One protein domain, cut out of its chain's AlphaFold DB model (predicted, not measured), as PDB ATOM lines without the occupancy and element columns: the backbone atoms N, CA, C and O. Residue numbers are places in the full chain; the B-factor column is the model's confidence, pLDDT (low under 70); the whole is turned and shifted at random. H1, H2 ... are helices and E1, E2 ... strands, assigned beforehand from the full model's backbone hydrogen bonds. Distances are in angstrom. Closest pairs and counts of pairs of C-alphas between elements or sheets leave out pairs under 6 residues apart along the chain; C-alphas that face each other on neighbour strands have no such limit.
ATOM      1  N   TYR A  12     147.970 216.104  46.618       81.69
ATOM      2  CA  TYR A  12     148.546 214.909  45.995       81.69
ATOM      3  C   TYR A  12     149.940 214.570  46.533       81.69
ATOM      4  O   TYR A  12     150.334 213.412  46.458       81.69
ATOM      5  N   LEU A  13     150.676 215.534  47.097       82.19
ATOM      6  CA  LEU A  13     151.975 215.298  47.724       82.19
ATOM      7  C   LEU A  13     151.840 214.479  48.999       82.19
ATOM      8  O   LEU A  13     152.707 213.656  49.269       82.19
ATOM      9  N   GLU A  14     150.745 214.629  49.745       85.56
ATOM     10  CA  GLU A  14     150.462 213.739  50.874       85.56
ATOM     11  C   GLU A  14     150.284 212.296  50.401       85.56
ATOM     12  O   GLU A  14     150.827 211.379  51.009       85.56
ATOM     13  N   LYS A  15     149.582 212.089  49.281       85.81
ATOM     14  CA  LYS A  15     149.433 210.756  48.679       85.81
ATOM     15  C   LYS A  15     150.762 210.228  48.144       85.81
ATOM     16  O   LYS A  15     151.080 209.066  48.354       85.81
ATOM     17  N   LEU A  16     151.542 211.084  47.484       85.62
ATOM     18  CA  LEU A  16     152.821 210.720  46.879       85.62
ATOM     19  C   LEU A  16     153.883 210.368  47.927       85.62
ATOM     20  O   LEU A  16     154.637 209.417  47.757       85.62
ATOM     21  N   THR A  17     153.947 211.145  49.004       88.19
ATOM     22  CA  THR A  17     154.910 210.959  50.096       88.19
ATOM     23  C   THR A  17     154.360 210.084  51.218       88.19
ATOM     24  O   THR A  17     155.022 209.931  52.239       88.19
ATOM     25  N   LEU A  18     153.152 209.530  51.061       89.38
ATOM     26  CA  LEU A  18     152.460 208.725  52.073       89.38
ATOM     27  C   LEU A  18     152.372 209.426  53.444       89.38
ATOM     28  O   LEU A  18     152.486 208.799  54.494       89.38
ATOM     29  N   GLY A  19     152.177 210.747  53.432       88.38
ATOM     30  CA  GLY A  19     152.020 211.573  54.630       88.38
ATOM     31  C   GLY A  19     153.321 212.043  55.286       88.38
ATOM     32  O   GLY A  19     153.246 212.705  56.323       88.38
ATOM     33  N   VAL A  20     154.498 211.774  54.701       90.31
ATOM     34  CA  VAL A  20     155.783 212.245  55.258       90.31
ATOM     35  C   VAL A  20     155.806 213.766  55.388       90.31
ATOM     36  O   VAL A  20     156.259 214.270  56.414       90.31
ATOM     37  N   THR A  21     155.275 214.513  54.415       87.94
ATOM     38  CA  THR A  21     155.283 215.979  54.508       87.94
ATOM     39  C   THR A  21     154.496 216.482  55.717       87.94
ATOM     40  O   THR A  21     154.989 217.329  56.455       87.94
ATOM     41  N   ARG A  22     153.331 215.881  55.991       87.88
ATOM     42  CA  ARG A  22     152.516 216.218  57.163       87.88
ATOM     43  C   ARG A  22     153.249 215.899  58.465       87.88
ATOM     44  O   ARG A  22     153.215 216.690  59.400       87.88
ATOM     45  N   LEU A  23     153.929 214.752  58.525       90.38
ATOM     46  CA  LEU A  23     154.708 214.365  59.702       90.38
ATOM     47  C   LEU A  23     155.824 215.382  59.986       90.38
ATOM     48  O   LEU A  23     155.986 215.799  61.133       90.38
ATOM     49  N   LEU A  24     156.554 215.806  58.951       90.00
ATOM     50  CA  LEU A  24     157.629 216.793  59.072       90.00
ATOM     51  C   LEU A  24     157.116 218.142  59.583       90.00
ATOM     52  O   LEU A  24     157.719 218.706  60.487       90.00
ATOM     53  N   GLU A  25     155.978 218.625  59.085       86.38
ATOM     54  CA  GLU A  25     155.378 219.888  59.543       86.38
ATOM     55  C   GLU A  25     154.897 219.833  60.999       86.38
ATOM     56  O   GLU A  25     154.955 220.831  61.714       86.38
ATOM     57  N   THR A  26     154.444 218.663  61.463       89.88
ATOM     58  CA  THR A  26     154.036 218.462  62.866       89.88
ATOM     59  C   THR A  26     155.205 218.200  63.816       89.88
ATOM     60  O   THR A  26     155.016 218.195  65.033       89.88
ATOM     61  N   SER A  27     156.405 217.954  63.285       90.56
ATOM     62  CA  SER A  27     157.557 217.552  64.088       90.56
ATOM     63  C   SER A  27     158.208 218.764  64.764       90.56
ATOM     64  O   SER A  27     158.643 219.692  64.079       90.56
ATOM     65  N   PRO A  28     158.330 218.778  66.104       88.94
ATOM     66  CA  PRO A  28     158.946 219.891  66.811       88.94
ATOM     67  C   PRO A  28     160.415 220.041  66.403       88.94
ATOM     68  O   PRO A  28     161.178 219.078  66.399       88.94
ATOM     69  N   GLY A  29     160.809 221.267  66.062       89.12
ATOM     70  CA  GLY A  29     162.171 221.584  65.640       89.12
ATOM     71  C   GLY A  29     162.443 221.372  64.151       89.12
ATOM     72  O   GLY A  29     163.476 221.840  63.691       89.12
ATOM     73  N   VAL A  30     161.546 220.752  63.378       91.75
ATOM     74  CA  VAL A  30     161.666 220.733  61.913       91.75
ATOM     75  C   VAL A  30     161.244 222.091  61.355       91.75
ATOM     76  O   VAL A  30     160.220 222.653  61.740       91.75
ATOM     77  N   THR A  31     162.050 222.640  60.454       90.25
ATOM     78  CA  THR A  31     161.816 223.930  59.804       90.25
ATOM     79  C   THR A  31     162.142 223.845  58.315       90.25
ATOM     80  O   THR A  31     162.788 222.905  57.858       90.25
ATOM     81  N   GLU A  32     161.683 224.829  57.537       88.94
ATOM     82  CA  GLU A  32     162.049 224.986  56.119       88.94
ATOM     83  C   GLU A  32     161.840 223.716  55.273       88.94
ATOM     84  O   GLU A  32     162.701 223.307  54.493       88.94
ATOM     85  N   VAL A  33     160.673 223.084  55.425       89.69
ATOM     86  CA  VAL A  33     160.262 221.980  54.554       89.69
ATOM     87  C   VAL A  33     160.047 222.535  53.144       89.69
ATOM     88  O   VAL A  33     159.159 223.350  52.906       89.69
ATOM     89  N   MET A  34     160.876 222.104  52.198       88.44
ATOM     90  CA  MET A  34     160.806 222.504  50.797       88.44
ATOM     91  C   MET A  34     160.540 221.290  49.922       88.44
ATOM     92  O   MET A  34     161.261 220.295  49.995       88.44
ATOM     93  N   PHE A  35     159.548 221.404  49.042       89.62
ATOM     94  CA  PHE A  35     159.265 220.414  48.012       89.62
ATOM     95  C   PHE A  35     159.560 220.999  46.629       89.62
ATOM     96  O   PHE A  35     158.989 222.012  46.233       89.62
ATOM     97  N   VAL A  36     160.453 220.348  45.890       89.62
ATOM     98  CA  VAL A  36     160.806 220.693  44.513       89.62
ATOM     99  C   VAL A  36     160.182 219.658  43.591       89.62
ATOM    100  O   VAL A  36     160.678 218.533  43.461       89.62
ATOM    101  N   GLU A  37     159.085 220.065  42.966       84.44
ATOM    102  CA  GLU A  37     158.435 219.321  41.897       84.44
ATOM    103  C   GLU A  37     159.231 219.461  40.600       84.44
ATOM    104  O   GLU A  37     159.740 220.539  40.286       84.44
ATOM    105  N   LYS A  38     159.341 218.364  39.852       89.94
ATOM    106  CA  LYS A  38     159.907 218.380  38.506       89.94
ATOM    107  C   LYS A  38     158.810 218.225  37.472       89.94
ATOM    108  O   LYS A  38     157.789 217.582  37.727       89.94
ATOM    109  N   GLU A  39     159.061 218.789  36.300       91.94
ATOM    110  CA  GLU A  39     158.174 218.650  35.153       91.94
ATOM    111  C   GLU A  39     157.989 217.171  34.772       91.94
ATOM    112  O   GLU A  39     158.880 216.355  35.022       91.94
ATOM    113  N   PRO A  40     156.834 216.803  34.196       95.00
ATOM    114  CA  PRO A  40     156.604 215.470  33.654       95.00
ATOM    115  C   PRO A  40     157.696 215.033  32.672       95.00
ATOM    116  O   PRO A  40     158.147 215.816  31.838       95.00
ATOM    117  N   ALA A  41     158.071 213.756  32.711       95.75
ATOM    118  CA  ALA A  41     158.947 213.182  31.703       95.75
ATOM    119  C   ALA A  41     158.194 212.997  30.381       95.75
ATOM    120  O   ALA A  41     157.039 212.560  30.337       95.75
ATOM    121  N   GLU A  42     158.875 213.257  29.270       96.19
ATOM    122  CA  GLU A  42     158.323 212.946  27.960       96.19
ATOM    123  C   GLU A  42     158.243 211.429  27.734       96.19
ATOM    124  O   GLU A  42     159.151 210.674  28.094       96.19
ATOM    125  N   ARG A  43     157.181 210.971  27.052       95.81
ATOM    126  CA  ARG A  43     156.997 209.545  26.710       95.81
ATOM    127  C   ARG A  43     158.219 208.957  26.007       95.81
ATOM    128  O   ARG A  43     158.599 207.822  26.282       95.81
ATOM    129  N   HIS A  44     158.839 209.728  25.114       96.31
ATOM    130  CA  HIS A  44     160.001 209.277  24.357       96.31
ATOM    131  C   HIS A  44     161.221 209.034  25.266       96.31
ATOM    132  O   HIS A  44     161.977 208.095  25.023       96.31
ATOM    133  N   THR A  45     161.386 209.815  26.340       95.75
ATOM    134  CA  THR A  45     162.457 209.647  27.333       95.75
ATOM    135  C   THR A  45     162.298 208.334  28.092       95.75
ATOM    136  O   THR A  45     163.278 207.615  28.289       95.75
ATOM    137  N   ILE A  46     161.061 207.979  28.455       96.12
ATOM    138  CA  ILE A  46     160.746 206.708  29.121       96.12
ATOM    139  C   ILE A  46     161.093 205.527  28.217       96.12
ATOM    140  O   ILE A  46     161.856 204.650  28.619       96.12
ATOM    141  N   VAL A  47     160.618 205.549  26.972       96.00
ATOM    142  CA  VAL A  47     160.905 204.492  25.988       96.00
ATOM    143  C   VAL A  47     162.407 204.384  25.710       96.00
ATOM    144  O   VAL A  47     162.949 203.284  25.641       96.00
ATOM    145  N   SER A  48     163.105 205.516  25.597       96.00
ATOM    146  CA  SER A  48     164.556 205.536  25.376       96.00
ATOM    147  C   SER A  48     165.317 204.920  26.552       96.00
ATOM    148  O   SER A  48     166.288 204.191  26.349       96.00
ATOM    149  N   TRP A  49     164.873 205.176  27.787       95.94
ATOM    150  CA  TRP A  49     165.460 204.562  28.976       95.94
ATOM    151  C   TRP A  49     165.217 203.046  29.012       95.94
ATOM    152  O   TRP A  49     166.155 202.292  29.267       95.94
ATOM    153  N   GLU A  50     164.003 202.590  28.699       95.31
ATOM    154  CA  GLU A  50     163.655 201.162  28.612       95.31
ATOM    155  C   GLU A  50     164.517 200.428  27.575       95.31
ATOM    156  O   GLU A  50     165.128 199.400  27.877       95.31
ATOM    157  N   GLN A  51     164.651 201.005  26.374       94.81
ATOM    158  CA  GLN A  51     165.506 200.472  25.311       94.81
ATOM    159  C   GLN A  51     166.974 200.399  25.746       94.81
ATOM    160  O   GLN A  51     167.620 199.369  25.560       94.81
ATOM    161  N   LYS A  52     167.495 201.460  26.377       94.31
ATOM    162  CA  LYS A  52     168.879 201.511  26.873       94.31
ATOM    163  C   LYS A  52     169.164 200.456  27.948       94.31
ATOM    164  O   LYS A  52     170.273 199.933  28.001       94.31
ATOM    165  N   ASN A  53     168.192 200.159  28.810       91.62
ATOM    166  CA  ASN A  53     168.354 199.218  29.924       91.62
ATOM    167  C   ASN A  53     167.883 197.789  29.594       91.62
ATOM    168  O   ASN A  53     168.010 196.892  30.438       91.62
ATOM    169  N   ALA A  54     167.367 197.579  28.376       91.31
ATOM    170  CA  ALA A  54     166.759 196.335  27.913       91.31
ATOM    171  C   ALA A  54     165.734 195.782  28.922       91.31
ATOM    172  O   ALA A  54     165.750 194.598  29.264       91.31
ATOM    173  N   CYS A  55     164.879 196.659  29.453       90.44
ATOM    174  CA  CYS A  55     163.816 196.289  30.382       90.44
ATOM    175  C   CYS A  55     162.572 197.155  30.184       90.44
ATOM    176  O   CYS A  55     162.627 198.207  29.555       90.44
ATOM    177  N   VAL A  56     161.451 196.697  30.738       92.31
ATOM    178  CA  VAL A  56     160.178 197.421  30.733       92.31
ATOM    179  C   VAL A  56     159.908 197.899  32.153       92.31
ATOM    180  O   VAL A  56     159.992 197.114  33.099       92.31
ATOM    181  N   LEU A  57     159.613 199.186  32.316       93.25
ATOM    182  CA  LEU A  57     159.183 199.737  33.595       93.25
ATOM    183  C   LEU A  57     157.766 199.232  33.925       93.25
ATOM    184  O   LEU A  57     156.932 199.137  33.026       93.25
ATOM    185  N   PRO A  58     157.452 198.946  35.196       94.38
ATOM    186  CA  PRO A  58     156.075 198.759  35.647       94.38
ATOM    187  C   PRO A  58     155.190 199.960  35.288       94.38
ATOM    188  O   PRO A  58     155.654 201.103  35.332       94.38
ATOM    189  N   ASP A  59     153.915 199.714  34.979       95.06
ATOM    190  CA  ASP A  59     152.978 200.760  34.541       95.06
ATOM    191  C   ASP A  59     152.838 201.895  35.560       95.06
ATOM    192  O   ASP A  59     152.826 203.066  35.180       95.06
ATOM    193  N   ASP A  60     152.839 201.574  36.855       93.38
ATOM    194  CA  ASP A  60     152.784 202.572  37.926       93.38
ATOM    195  C   ASP A  60     153.997 203.510  37.911       93.38
ATOM    196  O   ASP A  60     153.845 204.719  38.086       93.38
ATOM    197  N   LEU A  61     155.200 202.989  37.626       93.31
ATOM    198  CA  LEU A  61     156.396 203.823  37.489       93.31
ATOM    199  C   LEU A  61     156.327 204.686  36.229       93.31
ATOM    200  O   LEU A  61     156.691 205.859  36.283       93.31
ATOM    201  N   LYS A  62     155.828 204.155  35.107       95.19
ATOM    202  CA  LYS A  62     155.630 204.969  33.897       95.19
ATOM    203  C   LYS A  62     154.647 206.102  34.162       95.19
ATOM    204  O   LYS A  62     154.946 207.244  33.834       95.19
ATOM    205  N   ASN A  63     153.511 205.802  34.789       94.56
ATOM    206  CA  ASN A  63     152.499 206.793  35.146       94.56
ATOM    207  C   ASN A  63     153.055 207.844  36.110       94.56
ATOM    208  O   ASN A  63     152.788 209.029  35.926       94.56
ATOM    209  N   PHE A  64     153.882 207.435  37.077       93.62
ATOM    210  CA  PHE A  64     154.597 208.363  37.948       93.62
ATOM    211  C   PHE A  64     155.491 209.315  37.146       93.62
ATOM    212  O   PHE A  64     155.335 210.526  37.266       93.62
ATOM    213  N   TYR A  65     156.360 208.797  36.270       95.00
ATOM    214  CA  TYR A  65     157.262 209.629  35.465       95.00
ATOM    215  C   TYR A  65     156.525 210.507  34.442       95.00
ATOM    216  O   TYR A  65     156.971 211.613  34.158       95.00
ATOM    217  N   LEU A  66     155.365 210.069  33.943       94.50
ATOM    218  CA  LEU A  66     154.467 210.881  33.111       94.50
ATOM    219  C   LEU A  66     153.709 211.960  33.899       94.50
ATOM    220  O   LEU A  66     153.147 212.863  33.285       94.50
ATOM    221  N   MET A  67     153.666 211.866  35.229       91.88
ATOM    222  CA  MET A  67     153.094 212.885  36.108       91.88
ATOM    223  C   MET A  67     154.170 213.849  36.626       91.88
ATOM    224  O   MET A  67     153.918 215.046  36.708       91.88
ATOM    225  N   THR A  68     155.359 213.349  36.972       92.19
ATOM    226  CA  THR A  68     156.498 214.139  37.461       92.19
ATOM    227  C   THR A  68     157.808 213.371  37.262       92.19
ATOM    228  O   THR A  68     157.897 212.191  37.600       92.19
ATOM    229  N   ASP A  69     158.859 214.009  36.734       94.44
ATOM    230  CA  ASP A  69     160.166 213.367  36.516       94.44
ATOM    231  C   ASP A  69     161.001 213.231  37.808       94.44
ATOM    232  O   ASP A  69     162.161 213.647  37.912       94.44
ATOM    233  N   GLY A  70     160.391 212.654  38.841       93.06
ATOM    234  CA  GLY A  70     160.930 212.600  40.192       93.06
ATOM    235  C   GLY A  70     160.689 213.884  40.989       93.06
ATOM    236  O   GLY A  70     160.107 214.853  40.521       93.06
ATOM    237  N   PHE A  71     161.175 213.913  42.224       92.81
ATOM    238  CA  PHE A  71     161.030 215.073  43.103       92.81
ATOM    239  C   PHE A  71     162.177 215.144  44.097       92.81
ATOM    240  O   PHE A  71     162.894 214.163  44.313       92.81
ATOM    241  N   ARG A  72     162.333 216.301  44.736       92.81
ATOM    242  CA  ARG A  72     163.240 216.459  45.871       92.81
ATOM    243  C   ARG A  72     162.550 217.209  46.995       92.81
ATOM    244  O   ARG A  72     162.129 218.341  46.808       92.81
ATOM    245  N   MET A  73     162.497 216.587  48.160       92.12
ATOM    246  CA  MET A  73     162.042 217.186  49.401       92.12
ATOM    247  C   MET A  73     163.233 217.350  50.338       92.12
ATOM    248  O   MET A  73     164.029 216.426  50.493       92.12
ATOM    249  N   THR A  74     163.371 218.518  50.947       93.94
ATOM    250  CA  THR A  74     164.414 218.805  51.937       93.94
ATOM    251  C   THR A  74     163.799 219.488  53.136       93.94
ATOM    252  O   THR A  74     162.833 220.230  52.981       93.94
ATOM    253  N   TRP A  75     164.363 219.263  54.312       94.25
ATOM    254  CA  TRP A  75     163.955 219.963  55.520       94.25
ATOM    255  C   TRP A  75     165.160 220.248  56.403       94.25
ATOM    256  O   TRP A  75     166.158 219.512  56.420       94.25
ATOM    257  N   ASN A  76     165.035 221.331  57.151       93.94
ATOM    258  CA  ASN A  76     166.007 221.744  58.136       93.94
ATOM    259  C   ASN A  76     165.506 221.363  59.528       93.94
ATOM    260  O   ASN A  76     164.328 221.068  59.744       93.94
ATOM    261  N   VAL A  77     166.425 221.338  60.480       92.81
ATOM    262  CA  VAL A  77     166.115 221.218  61.899       92.81
ATOM    263  C   VAL A  77     166.734 222.386  62.642       92.81
ATOM    264  O   VAL A  77     167.829 222.842  62.319       92.81
ATOM    265  N   LYS A  78     166.024 222.887  63.641       90.50
ATOM    266  CA  LYS A  78     166.473 223.966  64.505       90.50
ATOM    267  C   LYS A  78     167.389 223.387  65.580       90.50
ATOM    268  O   LYS A  78     166.926 222.658  66.455       90.50
ATOM    269  N   PHE A  79     168.669 223.731  65.522       86.31
ATOM    270  CA  PHE A  79     169.665 223.396  66.535       86.31
ATOM    271  C   PHE A  79     170.215 224.698  67.125       86.31
ATOM    272  O   PHE A  79     170.783 225.498  66.387       86.31
ATOM    273  N   ASP A  80     169.995 224.946  68.419       84.62
ATOM    274  CA  ASP A  80     170.420 226.175  69.119       84.62
ATOM    275  C   ASP A  80     170.112 227.465  68.331       84.62
ATOM    276  O   ASP A  80     170.993 228.257  68.008       84.62
ATOM    277  N   ASP A  81     168.842 227.630  67.949       80.88
ATOM    278  CA  ASP A  81     168.327 228.738  67.127       80.88
ATOM    279  C   ASP A  81     168.854 228.851  65.686       80.88
ATOM    280  O   ASP A  81     168.364 229.686  64.926       80.88
ATOM    281  N   ASN A  82     169.734 227.948  65.252       87.06
ATOM    282  CA  ASN A  82     170.239 227.905  63.884       87.06
ATOM    283  C   ASN A  82     169.539 226.802  63.066       87.06
ATOM    284  O   ASN A  82     169.517 225.643  63.490       87.06
ATOM    285  N   PRO A  83     168.967 227.118  61.889       87.19
ATOM    286  CA  PRO A  83     168.451 226.099  60.984       87.19
ATOM    287  C   PRO A  83     169.619 225.343  60.335       87.19
ATOM    288  O   PRO A  83     170.448 225.921  59.634       87.19
ATOM    289  N   VAL A  84     169.677 224.032  60.560       91.38
ATOM    290  CA  VAL A  84     170.665 223.119  59.977       91.38
ATOM    291  C   VAL A  84     169.962 222.204  58.986       91.38
ATOM    292  O   VAL A  84     168.989 221.538  59.334       91.38
ATOM    293  N   SER A  85     170.457 222.136  57.748       90.00
ATOM    294  CA  SER A  85     169.913 221.203  56.758       90.00
ATOM    295  C   SER A  85     170.280 219.769  57.115       90.00
ATOM    296  O   SER A  85     171.459 219.424  57.154       90.00
ATOM    297  N   LEU A  86     169.268 218.952  57.411       88.50
ATOM    298  CA  LEU A  86     169.461 217.604  57.949       88.50
ATOM    299  C   LEU A  86     168.884 216.532  57.031       88.50
ATOM    300  O   LEU A  86     169.502 215.488  56.834       88.50
ATOM    301  N   GLY A  87     167.694 216.766  56.486       91.44
ATOM    302  CA  GLY A  87     166.957 215.723  55.794       91.44
ATOM    303  C   GLY A  87     166.750 216.001  54.320       91.44
ATOM    304  O   GLY A  87     166.432 217.120  53.911       91.44
ATOM    305  N   CYS A  88     166.894 214.948  53.515       92.81
ATOM    306  CA  CYS A  88     166.480 214.957  52.125       92.81
ATOM    307  C   CYS A  88     165.790 213.642  51.748       92.81
ATOM    308  O   CYS A  88     166.190 212.555  52.159       92.81
ATOM    309  N   MET A  89     164.750 213.751  50.933       93.06
ATOM    310  CA  MET A  89     164.077 212.639  50.277       93.06
ATOM    311  C   MET A  89     164.031 212.963  48.790       93.06
ATOM    312  O   MET A  89     163.561 214.030  48.398       93.06
ATOM    313  N   THR A  90     164.555 212.079  47.948       93.50
ATOM    314  CA  THR A  90     164.658 212.341  46.508       93.50
ATOM    315  C   THR A  90     164.246 211.117  45.714       93.50
ATOM    316  O   THR A  90     164.791 210.036  45.921       93.50
ATOM    317  N   ILE A  91     163.353 211.316  44.746       93.31
ATOM    318  CA  ILE A  91     163.177 210.390  43.630       93.31
ATOM    319  C   ILE A  91     163.896 210.978  42.421       93.31
ATOM    320  O   ILE A  91     163.678 212.125  42.022       93.31
ATOM    321  N   ASN A  92     164.806 210.190  41.859       94.62
ATOM    322  CA  ASN A  92     165.591 210.606  40.712       94.62
ATOM    323  C   ASN A  92     164.732 210.726  39.453       94.62
ATOM    324  O   ASN A  92     163.747 210.011  39.283       94.62
ATOM    325  N   SER A  93     165.180 211.602  38.556       95.00
ATOM    326  CA  SER A  93     164.700 211.634  37.175       95.00
ATOM    327  C   SER A  93     164.947 210.297  36.494       95.00
ATOM    328  O   SER A  93     165.949 209.637  36.794       95.00
ATOM    329  N   ILE A  94     164.110 209.947  35.523       95.69
ATOM    330  CA  ILE A  94     164.233 208.689  34.787       95.69
ATOM    331  C   ILE A  94     165.618 208.523  34.151       95.69
ATOM    332  O   ILE A  94     166.233 207.466  34.250       95.69
ATOM    333  N   SER A  95     166.194 209.605  33.620       93.06
ATOM    334  CA  SER A  95     167.531 209.616  33.010       93.06
ATOM    335  C   SER A  95     168.662 209.225  33.968       93.06
ATOM    336  O   SER A  95     169.751 208.874  33.518       93.06
ATOM    337  N   LYS A  96     168.424 209.310  35.283       93.94
ATOM    338  CA  LYS A  96     169.381 208.965  36.346       93.94
ATOM    339  C   LYS A  96     169.089 207.611  36.996       93.94
ATOM    340  O   LYS A  96     169.815 207.220  37.909       93.94
ATOM    341  N   LEU A  97     168.039 206.907  36.572       92.12
ATOM    342  CA  LEU A  97     167.776 205.557  37.049       92.12
ATOM    343  C   LEU A  97     168.790 204.581  36.464       92.12
ATOM    344  O   LEU A  97     169.109 204.631  35.274       92.12
ATOM    345  N   ASN A  98     169.234 203.657  37.309       88.31
ATOM    346  CA  ASN A  98     170.058 202.527  36.917       88.31
ATOM    347  C   ASN A  98     169.255 201.252  37.130       88.31
ATOM    348  O   ASN A  98     168.635 201.074  38.182       88.31
TER     349      ASN A  98
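What this domain is: This is residues 12 to 98 of the 131 residues of the protein "tubulin polyglutamylase complex subunit 2" of Notechis scutatus (mainland tiger snake) (UniProt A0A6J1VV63). A long, narrow, twisted ribbon of three antiparallel strands, E1, E2 and E3, has the short helix H2 over one face, while the helices H3 and H4 make a small helical head beyond one end of the ribbon. H1 is joined at a corner to H2, and the other face of the ribbon has no named helix on it. The printed part has 87 residues, with four named helices and three named strands in the order H1, H2, E1, H3, H4, E2, E3; the sheet's order is E1, E2, E3, and the class is mixed, helices and strands. The whole is loose, with a radius of gyration of the C-alphas of 16.0 A, and its outline is a rod of 51 by 21 by 18 A.

How they stand to each other: In the sheet, E2, residues 71 to 79, is the inner strand, and E1, residues 30 to 37, and E3, residues 82 to 91, are the edge strands. E1 and E2 are antiparallel at 167 degrees, with N 34 and O 74 at 2.8 A and N 72 and O 36 at 3.1 A within hydrogen-bond range. E2 and E3 form a hairpin, antiparallel at 158 degrees, with N 73 and O 89 at 2.8 A. H2, residues 20 to 26, is on the sheet at a height of 9.4 A. It is over E1 and E2, only just over E1, on which 3 of its 7 C-alphas fall. On the local plane it stands at 26 degrees to E2 and runs along the strands. The closest C-alphas of H2 and E1 are those of Leu 24 and Val 30, 6.3 A apart. H1, residues 12 to 16, is not on the sheet; it and H2 touch only at the corner, the closest C-alphas being those of Glu 14 and Thr 21, 6.4 A apart. H3, residues 43 to 53, and H4, residues 59 to 67, are not on the sheet. They only just touch, with 3 pairs of C-alphas within 8 A, the closest those of Arg 43 and Leu 66 at 7.0 A, and run opposite ways at a steep tilt of 47 degrees. H1 and H2 are apart from both. In H1, H2, H3 and H4 every O i to N i+4 pair is within hydrogen-bond range.

Where its parts are: H1 begins at C-alpha 12, (148.546, 214.909, 45.995). From first to last C-alpha, E3 measures 27.7 A, E2 26.3 A, E1 20.3 A, H3 15.7 A, H4 12.2 A, H2 10.0 A and H1 6.1 A. E2 begins at C-alpha 71, (161.030, 215.073, 43.103), and E3 ends at C-alpha 91, (163.177, 210.390, 43.630).

The domain as a whole: The two C-alphas farthest apart, those of Gln 51 and Asp 80, are 51.0 A from each other. The printed part has no cut, and its six links between named elements are tight. The mean pLDDT of the printed part is 91.4, and no printed residue is under 70.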